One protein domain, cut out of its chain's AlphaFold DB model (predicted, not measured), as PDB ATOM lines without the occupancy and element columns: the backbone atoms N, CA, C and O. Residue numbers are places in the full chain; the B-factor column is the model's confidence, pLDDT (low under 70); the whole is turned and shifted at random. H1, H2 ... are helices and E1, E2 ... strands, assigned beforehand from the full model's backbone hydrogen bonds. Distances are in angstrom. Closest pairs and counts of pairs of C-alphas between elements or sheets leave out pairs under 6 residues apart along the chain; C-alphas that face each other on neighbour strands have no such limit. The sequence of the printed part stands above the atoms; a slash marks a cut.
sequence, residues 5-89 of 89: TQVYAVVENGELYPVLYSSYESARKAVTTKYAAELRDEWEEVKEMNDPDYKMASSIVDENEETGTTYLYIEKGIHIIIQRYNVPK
ATOM      1  N   THR A   5     112.149 112.396 127.385       88.38
ATOM      2  CA  THR A   5     110.750 111.957 127.322       88.38
ATOM      3  C   THR A   5     109.927 112.849 128.232       88.38
ATOM      4  O   THR A   5     110.287 113.043 129.391       88.38
ATOM      5  N   GLN A   6     108.835 113.402 127.715       93.38
ATOM      6  CA  GLN A   6     107.919 114.201 128.519       93.38
ATOM      7  C   GLN A   6     106.899 113.298 129.202       93.38
ATOM      8  O   GLN A   6     106.327 112.401 128.581       93.38
ATOM      9  N   VAL A   7     106.694 113.538 130.492       95.88
ATOM     10  CA  VAL A   7     105.712 112.837 131.314       95.88
ATOM     11  C   VAL A   7     104.893 113.869 132.066       95.88
ATOM     12  O   VAL A   7     105.434 114.856 132.554       95.88
ATOM     13  N   TYR A   8     103.594 113.644 132.163       96.44
ATOM     14  CA  TYR A   8     102.650 114.569 132.762       96.44
ATOM     15  C   TYR A   8     101.996 113.926 133.982       96.44
ATOM     16  O   TYR A   8     101.449 112.824 133.898       96.44
ATOM     17  N   ALA A   9     102.064 114.614 135.116       97.00
ATOM     18  CA  ALA A   9     101.422 114.233 136.366       97.00
ATOM     19  C   ALA A   9     100.188 115.103 136.601       97.00
ATOM     20  O   ALA A   9     100.220 116.300 136.315       97.00
ATOM     21  N   VAL A  10      99.127 114.512 137.146       96.88
ATOM     22  CA  VAL A  10      97.920 115.236 137.556       96.88
ATOM     23  C   VAL A  10      97.801 115.155 139.069       96.88
ATOM     24  O   VAL A  10      97.786 114.056 139.621       96.88
ATOM     25  N   VAL A  11      97.717 116.307 139.726       97.00
ATOM     26  CA  VAL A  11      97.472 116.429 141.163       97.00
ATOM     27  C   VAL A  11      96.114 117.080 141.362       97.00
ATOM     28  O   VAL A  11      95.878 118.180 140.872       97.00
ATOM     29  N   GLU A  12      95.232 116.410 142.086       95.38
ATOM     30  CA  GLU A  12      93.903 116.880 142.454       95.38
ATOM     31  C   GLU A  12      93.852 117.124 143.953       95.38
ATOM     32  O   GLU A  12      94.039 116.199 144.733       95.38
ATOM     33  N   ASN A  13      93.604 118.365 144.371       95.06
ATOM     34  CA  ASN A  13      93.488 118.737 145.783       95.06
ATOM     35  C   ASN A  13      94.667 118.245 146.653       95.06
ATOM     36  O   ASN A  13      94.507 117.943 147.832       95.06
ATOM     37  N   GLY A  14      95.866 118.180 146.064       94.50
ATOM     38  CA  GLY A  14      97.082 117.678 146.713       94.50
ATOM     39  C   GLY A  14      97.334 116.174 146.549       94.50
ATOM     40  O   GLY A  14      98.414 115.710 146.904       94.50
ATOM     41  N   GLU A  15      96.402 115.422 145.964       97.19
ATOM     42  CA  GLU A  15      96.528 113.987 145.709       97.19
ATOM     43  C   GLU A  15      96.931 113.694 144.262       97.19
ATOM     44  O   GLU A  15      96.319 114.158 143.302       97.19
ATOM     45  N   LEU A  16      97.981 112.894 144.089       97.00
ATOM     46  CA  LEU A  16      98.467 112.491 142.774       97.00
ATOM     47  C   LEU A  16      97.556 111.413 142.165       97.00
ATOM     48  O   LEU A  16      97.239 110.417 142.816       97.00
ATOM     49  N   TYR A  17      97.198 111.564 140.890       96.38
ATOM     50  CA  TYR A  17      96.516 110.512 140.136       96.38
ATOM     51  C   TYR A  17      97.370 109.234 140.062       96.38
ATOM     52  O   TYR A  17      98.594 109.304 139.963       96.38
ATOM     53  N   PRO A  18      96.751 108.040 140.015       96.56
ATOM     54  CA  PRO A  18      97.483 106.771 140.017       96.56
ATOM     55  C   PRO A  18      98.201 106.466 138.691       96.56
ATOM     56  O   PRO A  18      98.822 105.412 138.553       96.56
ATOM     57  N   VAL A  19      98.090 107.347 137.695       95.88
ATOM     58  CA  VAL A  19      98.659 107.178 136.358       95.88
ATOM     59  C   VAL A  19      99.375 108.448 135.915       95.88
ATOM     60  O   VAL A  19      98.959 109.563 136.229       95.88
ATOM     61  N   LEU A  20     100.449 108.253 135.154       96.44
ATOM     62  CA  LEU A  20     101.159 109.315 134.456       96.44
ATOM     63  C   LEU A  20     100.775 109.303 132.978       96.44
ATOM     64  O   LEU A  20     100.434 108.265 132.411       96.44
ATOM     65  N   TYR A  21     100.869 110.466 132.355       96.00
ATOM     66  CA  TYR A  21     100.405 110.702 130.998       96.00
ATOM     67  C   TYR A  21     101.573 111.055 130.080       96.00
ATOM     68  O   TYR A  21     102.558 111.653 130.508       96.00
ATOM     69  N   SER A  22     101.474 110.699 128.801       94.94
ATOM     70  CA  SER A  22     102.516 110.987 127.804       94.94
ATOM     71  C   SER A  22     102.340 112.339 127.110       94.94
ATOM     72  O   SER A  22     103.212 112.754 126.354       94.94
ATOM     73  N   SER A  23     101.203 113.006 127.314       94.44
ATOM     74  CA  SER A  23     100.916 114.327 126.753       94.44
ATOM     75  C   SER A  23     100.002 115.133 127.669       94.44
ATOM     76  O   SER A  23      99.153 114.558 128.363       94.44
ATOM     77  N   TYR A  24     100.115 116.460 127.602       93.62
ATOM     78  CA  TYR A  24      99.198 117.376 128.277       93.62
ATOM     79  C   TYR A  24      97.737 117.091 127.921       93.62
ATOM     80  O   TYR A  24      96.887 117.005 128.803       93.62
ATOM     81  N   GLU A  25      97.447 116.868 126.637       92.25
ATOM     82  CA  GLU A  25      96.090 116.589 126.159       92.25
ATOM     83  C   GLU A  25      95.487 115.351 126.835       92.25
ATOM     84  O   GLU A  25      94.332 115.377 127.260       92.25
ATOM     85  N   SER A  26      96.268 114.278 126.994       94.44
ATOM     86  CA  SER A  26      95.787 113.060 127.653       94.44
ATOM     87  C   SER A  26      95.539 113.257 129.155       94.44
ATOM     88  O   SER A  26      94.521 112.781 129.661       94.44
ATOM     89  N   ALA A  27      96.397 114.022 129.840       94.56
ATOM     90  CA  ALA A  27      96.202 114.405 131.239       94.56
ATOM     91  C   ALA A  27      94.947 115.277 131.414       94.56
ATOM     92  O   ALA A  27      94.074 114.967 132.228       94.56
ATOM     93  N   ARG A  28      94.802 116.320 130.584       91.50
ATOM     94  CA  ARG A  28      93.633 117.209 130.568       91.50
ATOM     95  C   ARG A  28      92.353 116.430 130.293       91.50
ATOM     96  O   ARG A  28      91.371 116.610 131.006       91.50
ATOM     97  N   LYS A  29      92.365 115.532 129.305       91.06
ATOM     98  CA  LYS A  29      91.208 114.697 128.964       91.06
ATOM     99  C   LYS A  29      90.781 113.799 130.122       91.06
ATOM    100  O   LYS A  29      89.587 113.606 130.319       91.06
ATOM    101  N   ALA A  30      91.720 113.251 130.891       92.75
ATOM    102  CA  ALA A  30      91.376 112.434 132.051       92.75
ATOM    103  C   ALA A  30      90.649 113.248 133.131       92.75
ATOM    104  O   ALA A  30      89.642 112.787 133.668       92.75
ATOM    105  N   VAL A  31      91.112 114.472 133.393       91.44
ATOM    106  CA  VAL A  31      90.458 115.403 134.323       91.44
ATOM    107  C   VAL A  31      89.065 115.783 133.824       91.44
ATOM    108  O   VAL A  31      88.093 115.622 134.555       91.44
ATOM    109  N   THR A  32      88.942 116.224 132.568       87.62
ATOM    110  CA  THR A  32      87.646 116.659 132.021       87.62
ATOM    111  C   THR A  32      86.651 115.515 131.878       87.62
ATOM    112  O   THR A  32      85.452 115.738 131.985       87.62
ATOM    113  N   THR A  33      87.125 114.284 131.677       90.19
ATOM    114  CA  THR A  33      86.259 113.098 131.678       90.19
ATOM    115  C   THR A  33      85.760 112.781 133.087       90.19
ATOM    116  O   THR A  33      84.583 112.472 133.248       90.19
ATOM    117  N   LYS A  34      86.628 112.867 134.108       91.56
ATOM    118  CA  LYS A  34      86.247 112.618 135.509       91.56
ATOM    119  C   LYS A  34      85.186 113.612 135.991       91.56
ATOM    120  O   LYS A  34      84.235 113.189 136.634       91.56
ATOM    121  N   TYR A  35      85.333 114.885 135.628       89.69
ATOM    122  CA  TYR A  35      84.461 115.984 136.059       89.69
ATOM    123  C   TYR A  35      83.486 116.457 134.980       89.69
ATOM    124  O   TYR A  35      83.080 117.614 134.952       89.69
ATOM    125  N   ALA A  36      83.115 115.583 134.043       87.56
ATOM    126  CA  ALA A  36      82.271 115.973 132.916       87.56
ATOM    127  C   ALA A  36      80.902 116.530 133.350       87.56
ATOM    128  O   ALA A  36      80.330 117.346 132.631       87.56
ATOM    129  N   ALA A  37      80.373 116.090 134.497       85.75
ATOM    130  CA  ALA A  37      79.099 116.568 135.024       85.75
ATOM    131  C   ALA A  37      79.228 117.982 135.605       85.75
ATOM    132  O   ALA A  37      78.494 118.867 135.188       85.75
ATOM    133  N   GLU A  38      80.201 118.205 136.487       85.94
ATOM    134  CA  GLU A  38      80.482 119.507 137.096       85.94
ATOM    135  C   GLU A  38      80.822 120.546 136.034       85.94
ATOM    136  O   GLU A  38      80.281 121.644 136.042       85.94
ATOM    137  N   LEU A  39      81.652 120.165 135.062       82.88
ATOM    138  CA  LEU A  39      81.984 121.035 133.945       82.88
ATOM    139  C   LEU A  39      80.755 121.335 133.085       82.88
ATOM    140  O   LEU A  39      80.639 122.437 132.577       82.88
ATOM    141  N   ARG A  40      79.823 120.395 132.898       82.19
ATOM    142  CA  ARG A  40      78.587 120.681 132.156       82.19
ATOM    143  C   ARG A  40      77.689 121.657 132.916       82.19
ATOM    144  O   ARG A  40      77.132 122.541 132.276       82.19
ATOM    145  N   ASP A  41      77.567 121.498 134.231       80.31
ATOM    146  CA  ASP A  41      76.787 122.409 135.072       80.31
ATOM    147  C   ASP A  41      77.370 123.839 134.975       80.31
ATOM    148  O   ASP A  41      76.640 124.772 134.651       80.31
ATOM    149  N   GLU A  42      78.700 123.992 135.084       76.94
ATOM    150  CA  GLU A  42      79.398 125.273 134.852       76.94
ATOM    151  C   GLU A  42      79.094 125.862 133.464       76.94
ATOM    152  O   GLU A  42      78.882 127.064 133.313       76.94
ATOM    153  N   TRP A  43      79.071 125.027 132.417       76.62
ATOM    154  CA  TRP A  43      78.771 125.486 131.055       76.62
ATOM    155  C   TRP A  43      77.348 126.022 130.919       76.62
ATOM    156  O   TRP A  43      77.126 126.970 130.162       76.62
ATOM    157  N   GLU A  44      76.384 125.411 131.605       78.19
ATOM    158  CA  GLU A  44      74.999 125.877 131.613       78.19
ATOM    159  C   GLU A  44      74.882 127.214 132.354       78.19
ATOM    160  O   GLU A  44      74.313 128.154 131.795       78.19
ATOM    161  N   GLU A  45      75.517 127.353 133.519       73.69
ATOM    162  CA  GLU A  45      75.535 128.606 134.287       73.69
ATOM    163  C   GLU A  45      76.159 129.765 133.493       73.69
ATOM    164  O   GLU A  45      75.584 130.850 133.388       73.69
ATOM    165  N   VAL A  46      77.296 129.533 132.832       71.81
ATOM    166  CA  VAL A  46      77.972 130.567 132.030       71.81
ATOM    167  C   VAL A  46      77.159 130.979 130.811       71.81
ATOM    168  O   VAL A  46      77.108 132.161 130.455       71.81
ATOM    169  N   LYS A  47      76.478 130.021 130.176       71.69
ATOM    170  CA  LYS A  47      75.580 130.308 129.055       71.69
ATOM    171  C   LYS A  47      74.411 131.200 129.482       71.69
ATOM    172  O   LYS A  47      73.952 132.008 128.675       71.69
ATOM    173  N   GLU A  48      73.943 131.070 130.721       73.69
ATOM    174  CA  GLU A  48      72.896 131.925 131.291       73.69
ATOM    175  C   GLU A  48      73.418 133.304 131.718       73.69
ATOM    176  O   GLU A  48      72.710 134.298 131.542       73.69
ATOM    177  N   MET A  49      74.661 133.397 132.211       71.81
ATOM    178  CA  MET A  49      75.275 134.665 132.635       71.81
ATOM    179  C   MET A  49      75.522 135.645 131.478       71.81
ATOM    180  O   MET A  49      75.519 136.855 131.704       71.81
ATOM    181  N   ASN A  50      75.702 135.145 130.247       66.44
ATOM    182  CA  ASN A  50      75.971 135.951 129.047       66.44
ATOM    183  C   ASN A  50      77.153 136.933 129.233       66.44
ATOM    184  O   ASN A  50      77.160 138.030 128.668       66.44
ATOM    185  N   ASP A  51      78.131 136.539 130.054       68.31
ATOM    186  CA  ASP A  51      79.339 137.301 130.360       68.31
ATOM    187  C   ASP A  51      80.485 136.830 129.442       68.31
ATOM    188  O   ASP A  51      80.932 135.685 129.556       68.31
ATOM    189  N   PRO A  52      80.962 137.675 128.512       63.88
ATOM    190  CA  PRO A  52      82.031 137.314 127.585       63.88
ATOM    191  C   PRO A  52      83.411 137.176 128.250       63.88
ATOM    192  O   PRO A  52      84.305 136.587 127.639       63.88
ATOM    193  N   ASP A  53      83.600 137.698 129.466       63.47
ATOM    194  CA  ASP A  53      84.878 137.667 130.183       63.47
ATOM    195  C   ASP A  53      84.993 136.472 131.148       63.47
ATOM    196  O   ASP A  53      86.085 136.186 131.655       63.47
ATOM    197  N   TYR A  54      83.905 135.724 131.374       62.75
ATOM    198  CA  TYR A  54      83.928 134.545 132.235       62.75
ATOM    199  C   TYR A  54      84.644 133.371 131.554       62.75
ATOM    200  O   TYR A  54      84.145 132.740 130.619       62.75
ATOM    201  N   LYS A  55      85.841 133.046 132.044       59.34
ATOM    202  CA  LYS A  55      86.620 131.888 131.592       59.34
ATOM    203  C   LYS A  55      86.332 130.692 132.492       59.34
ATOM    204  O   LYS A  55      86.800 130.652 133.625       59.34
ATOM    205  N   MET A  56      85.579 129.717 131.981       62.16
ATOM    206  CA  MET A  56      85.320 128.464 132.703       62.16
ATOM    207  C   MET A  56      86.604 127.676 132.945       62.16
ATOM    208  O   MET A  56      87.503 127.677 132.103       62.16
ATOM    209  N   ALA A  57      86.608 126.886 134.018       57.19
ATOM    210  CA  ALA A  57      87.631 125.893 134.323       57.19
ATOM    211  C   ALA A  57      87.976 125.034 133.101       57.19
ATOM    212  O   ALA A  57      89.096 124.994 132.609       57.19
ATOM    213  N   SER A  58      86.957 124.379 132.554       54.16
ATOM    214  CA  SER A  58      87.024 123.497 131.385       54.16
ATOM    215  C   SER A  58      87.368 124.206 130.078       54.16
ATOM    216  O   SER A  58      87.880 123.569 129.141       54.16
ATOM    217  N   SER A  59      87.095 125.505 130.002       53.31
ATOM    218  CA  SER A  59      87.295 126.297 128.801       53.31
ATOM    219  C   SER A  59      88.729 126.798 128.739       53.31
ATOM    220  O   SER A  59      89.036 127.939 129.050       53.31
ATOM    221  N   ILE A  60      89.585 125.926 128.205       54.91
ATOM    222  CA  ILE A  60      90.817 126.330 127.519       54.91
ATOM    223  C   ILE A  60      91.868 126.902 128.480       54.91
ATOM    224  O   ILE A  60      92.261 128.061 128.390       54.91
ATOM    225  N   VAL A  61      92.395 126.061 129.371       67.31
ATOM    226  CA  VAL A  61      93.772 126.294 129.814       67.31
ATOM    227  C   VAL A  61      94.661 125.534 128.843       67.31
ATOM    228  O   VAL A  61      94.661 124.297 128.816       67.31
ATOM    229  N   ASP A  62      95.335 126.270 127.969       81.88
ATOM    230  CA  ASP A  62      96.449 125.719 127.209       81.88
ATOM    231  C   ASP A  62      97.571 125.340 128.176       81.88
ATOM    232  O   ASP A  62      97.653 125.855 129.297       81.88
ATOM    233  N   GLU A  63      98.419 124.401 127.765       87.56
ATOM    234  CA  GLU A  63      99.583 124.053 128.570       87.56
ATOM    235  C   GLU A  63     100.430 125.309 128.801       87.56
ATOM    236  O   GLU A  63     100.778 126.024 127.861       87.56
ATOM    237  N   ASN A  64     100.818 125.566 130.049       87.81
ATOM    238  CA  ASN A  64     101.835 126.572 130.313       87.81
ATOM    239  C   ASN A  64     103.205 126.022 129.884       87.81
ATOM    240  O   ASN A  64     103.889 125.354 130.661       87.81
ATOM    241  N   GLU A  65     103.606 126.283 128.641       87.81
ATOM    242  CA  GLU A  65     104.858 125.761 128.088       87.81
ATOM    243  C   GLU A  65     106.115 126.339 128.756       87.81
ATOM    244  O   GLU A  65     107.154 125.677 128.739       87.81
ATOM    245  N   GLU A  66     106.037 127.525 129.365       87.94
ATOM    246  CA  GLU A  66     107.176 128.162 130.040       87.94
ATOM    247  C   GLU A  66     107.536 127.439 131.339       87.94
ATOM    248  O   GLU A  66     108.699 127.125 131.593       87.94
ATOM    249  N   THR A  67     106.530 127.147 132.163       90.50
ATOM    250  CA  THR A  67     106.723 126.534 133.487       90.50
ATOM    251  C   THR A  67     106.492 125.026 133.486       90.50
ATOM    252  O   THR A  67     106.873 124.341 134.435       90.50
ATOM    253  N   GLY A  68     105.823 124.495 132.460       91.44
ATOM    254  CA  GLY A  68     105.311 123.128 132.436       91.44
ATOM    255  C   GLY A  68     104.221 122.861 133.478       91.44
ATOM    256  O   GLY A  68     103.849 121.708 133.660       91.44
ATOM    257  N   THR A  69     103.731 123.878 134.193       93.62
ATOM    258  CA  THR A  69     102.738 123.724 135.262       93.62
ATOM    259  C   THR A  69     101.461 124.451 134.889       93.62
ATOM    260  O   THR A  69     101.436 125.675 134.782       93.62
ATOM    261  N   THR A  70     100.384 123.692 134.732       92.69
ATOM    262  CA  THR A  70      99.070 124.231 134.387       92.69
ATOM    263  C   THR A  70      98.116 124.039 135.553       92.69
ATOM    264  O   THR A  70      97.968 122.926 136.055       92.69
ATOM    265  N   TYR A  71      97.482 125.127 135.981       89.88
ATOM    266  CA  TYR A  71      96.512 125.132 137.070       89.88
ATOM    267  C   TYR A  71      95.106 125.240 136.501       89.88
ATOM    268  O   TYR A  71      94.844 126.058 135.622       89.88
ATOM    269  N   LEU A  72      94.208 124.422 137.029       86.75
ATOM    270  CA  LEU A  72      92.812 124.361 136.638       86.75
ATOM    271  C   LEU A  72      91.976 124.311 137.915       86.75
ATOM    272  O   LEU A  72      92.199 123.460 138.772       86.75
ATOM    273  N   TYR A  73      91.038 125.236 138.059       83.94
ATOM    274  CA  TYR A  73      90.089 125.236 139.165       83.94
ATOM    275  C   TYR A  73      88.719 124.896 138.612       83.94
ATOM    276  O   TYR A  73      88.211 125.694 137.841       83.94
ATOM    277  N   ILE A  74      88.174 123.746 138.995       83.56
ATOM    278  CA  ILE A  74      86.796 123.328 138.735       83.56
ATOM    279  C   ILE A  74      85.979 123.717 139.973       83.56
ATOM    280  O   ILE A  74      86.454 123.575 141.106       83.56
ATOM    281  N   GLU A  75      84.774 124.242 139.771       75.25
ATOM    282  CA  GLU A  75      83.855 124.620 140.840       75.25
ATOM    283  C   GLU A  75      83.652 123.495 141.865       75.25
ATOM    284  O   GLU A  75      84.002 122.334 141.655       75.25
ATOM    285  N   LYS A  76      83.078 123.845 143.023       78.62
ATOM    286  CA  LYS A  76      82.943 122.946 144.186       78.62
ATOM    287  C   LYS A  76      84.288 122.600 144.849       78.62
ATOM    288  O   LYS A  76      84.393 121.598 145.553       78.62
ATOM    289  N   GLY A  77      85.293 123.469 144.699       83.12
ATOM    290  CA  GLY A  77      86.564 123.367 145.425       83.12
ATOM    291  C   GLY A  77      87.528 122.331 144.849       83.12
ATOM    292  O   GLY A  77      88.312 121.744 145.593       83.12
ATOM    293  N   ILE A  78      87.455 122.064 143.544       88.50
ATOM    294  CA  ILE A  78      88.289 121.065 142.878       88.50
ATOM    295  C   ILE A  78      89.480 121.773 142.225       88.50
ATOM    296  O   ILE A  78      89.375 122.411 141.180       88.50
ATOM    297  N   HIS A  79      90.650 121.649 142.844       91.06
ATOM    298  CA  HIS A  79      91.904 122.204 142.347       91.06
ATOM    299  C   HIS A  79      92.715 121.127 141.637       91.06
ATOM    300  O   HIS A  79      93.094 120.125 142.237       91.06
ATOM    301  N   ILE A  80      93.033 121.359 140.372       93.06
ATOM    302  CA  ILE A  80      93.813 120.458 139.535       93.06
ATOM    303  C   ILE A  80      95.116 121.144 139.123       93.06
ATOM    304  O   ILE A  80      95.137 122.301 138.704       93.06
ATOM    305  N   ILE A  81      96.214 120.400 139.203       94.81
ATOM    306  CA  ILE A  81      97.532 120.799 138.718       94.81
ATOM    307  C   ILE A  81      98.001 119.738 137.727       94.81
ATOM    308  O   ILE A  81      98.088 118.563 138.073       94.81
ATOM    309  N   ILE A  82      98.335 120.148 136.506       95.06
ATOM    310  CA  ILE A  82      98.987 119.295 135.510       95.06
ATOM    311  C   ILE A  82     100.443 119.747 135.384       95.06
ATOM    312  O   ILE A  82     100.703 120.875 134.968       95.06
ATOM    313  N   GLN A  83     101.388 118.881 135.749       96.19
ATOM    314  CA  GLN A  83     102.828 119.166 135.722       96.19
ATOM    315  C   GLN A  83     103.555 118.321 134.681       96.19
ATOM    316  O   GLN A  83     103.468 117.094 134.700       96.19
ATOM    317  N   ARG A  84     104.312 118.985 133.805       96.38
ATOM    318  CA  ARG A  84     105.211 118.387 132.818       96.38
ATOM    319  C   ARG A  84     106.593 118.161 133.423       96.38
ATOM    320  O   ARG A  84     107.244 119.090 133.895       96.38
ATOM    321  N   TYR A  85     107.083 116.940 133.287       94.31
ATOM    322  CA  TYR A  85     108.425 116.523 133.660       94.31
ATOM    323  C   TYR A  85     109.209 116.069 132.437       94.31
ATOM    324  O   TYR A  85     108.711 115.337 131.585       94.31
ATOM    325  N   ASN A  86     110.471 116.484 132.392       91.69
ATOM    326  CA  ASN A  86     111.447 116.069 131.398       91.69
ATOM    327  C   ASN A  86     112.277 114.920 131.974       91.69
ATOM    328  O   ASN A  86     113.145 115.140 132.818       91.69
ATOM    329  N   VAL A  87     112.005 113.697 131.531       87.94
ATOM    330  CA  VAL A  87     112.697 112.497 132.003       87.94
ATOM    331  C   VAL A  87     113.822 112.151 131.021       87.94
ATOM    332  O   VAL A  87     113.553 111.991 129.825       87.94
ATOM    333  N   PRO A  88     115.084 112.052 131.472       82.69
ATOM    334  CA  PRO A  88     116.166 111.585 130.614       82.69
ATOM    335  C   PRO A  88     115.931 110.117 130.222       82.69
ATOM    336  O   PRO A  88     115.556 109.310 131.073       82.69
ATOM    337  N   LYS A  89     116.123 109.788 128.937       66.69
ATOM    338  CA  LYS A  89     116.227 108.394 128.477       66.69
ATOM    339  C   LYS A  89     117.579 107.786 128.814       66.69
ATOM    340  O   LYS A  89     118.592 108.507 128.669       66.69
TER     341      LYS A  89
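AT A GLANCE: This is residues 5 to 89 of the 89 residues of an uncharacterized protein of viral metagenome (UniProt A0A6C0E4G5). A sheet of three antiparallel strands has helix H1 packed over one face; H2 then turns off beyond one end of the sheet, and a long loop folds back from its tip to the edge strand E2. Residues 47 to 53, of which 47 to 49 belong to H2, stick out free. The 85 printed residues include, along the chain, E1, H1, H2, E2 and E3; the sheet's order is E1, E3, E2, and the class is mixed, helices and strands. The whole is only just compact, close to loose, with a radius of gyration of the C-alphas of 13.8 A, and it is only just elongated, spanning 49 by 25 by 18 A.

HOW THE PARTS SIT: The inner strand E3, residues 78 to 88, is antiparallel to E1, residues 5 to 12, with N 7 and O 85 2.9 A apart, within hydrogen-bond range. E3 forms a hairpin with E2, residues 69 to 74, where N 72 and O 80 are 2.9 A apart, also within range. H1, residues 24 to 34, is on the sheet at a height of 9.1 A, in two layers, a helix on one face of a sheet; its closest C-alphas to E3 are Ala 27 and Ile 82, 7.1 A. H2, residues 36 to 49, is about perpendicular to H1 at 87 degrees. E1, H1 H2, E2 form a split strand-helix-strand unit, two same-way strands with E3 between them, whose crossover is left-handed. In H1 and H2 every O i to N i+4 pair is within hydrogen-bond range.

IN THESE COORDINATES: E1 begins at C-alpha 5 (110.750, 111.957, 127.322) and is 23.2 A long. H1 measures 15.6 A, H2 20.0 A and E2 16.3 A. E3, 31.9 A, ends at C-alpha 88 (116.166, 111.585, 130.614).

THE WHOLE: The C-alphas farthest apart, of Glu 48 and Lys 89, are 49.4 A apart. The printed part has no cut. The links E1 to H1 and H2 to E2 are long. Residues 50 to 61 and residue 89 have pLDDT under 70.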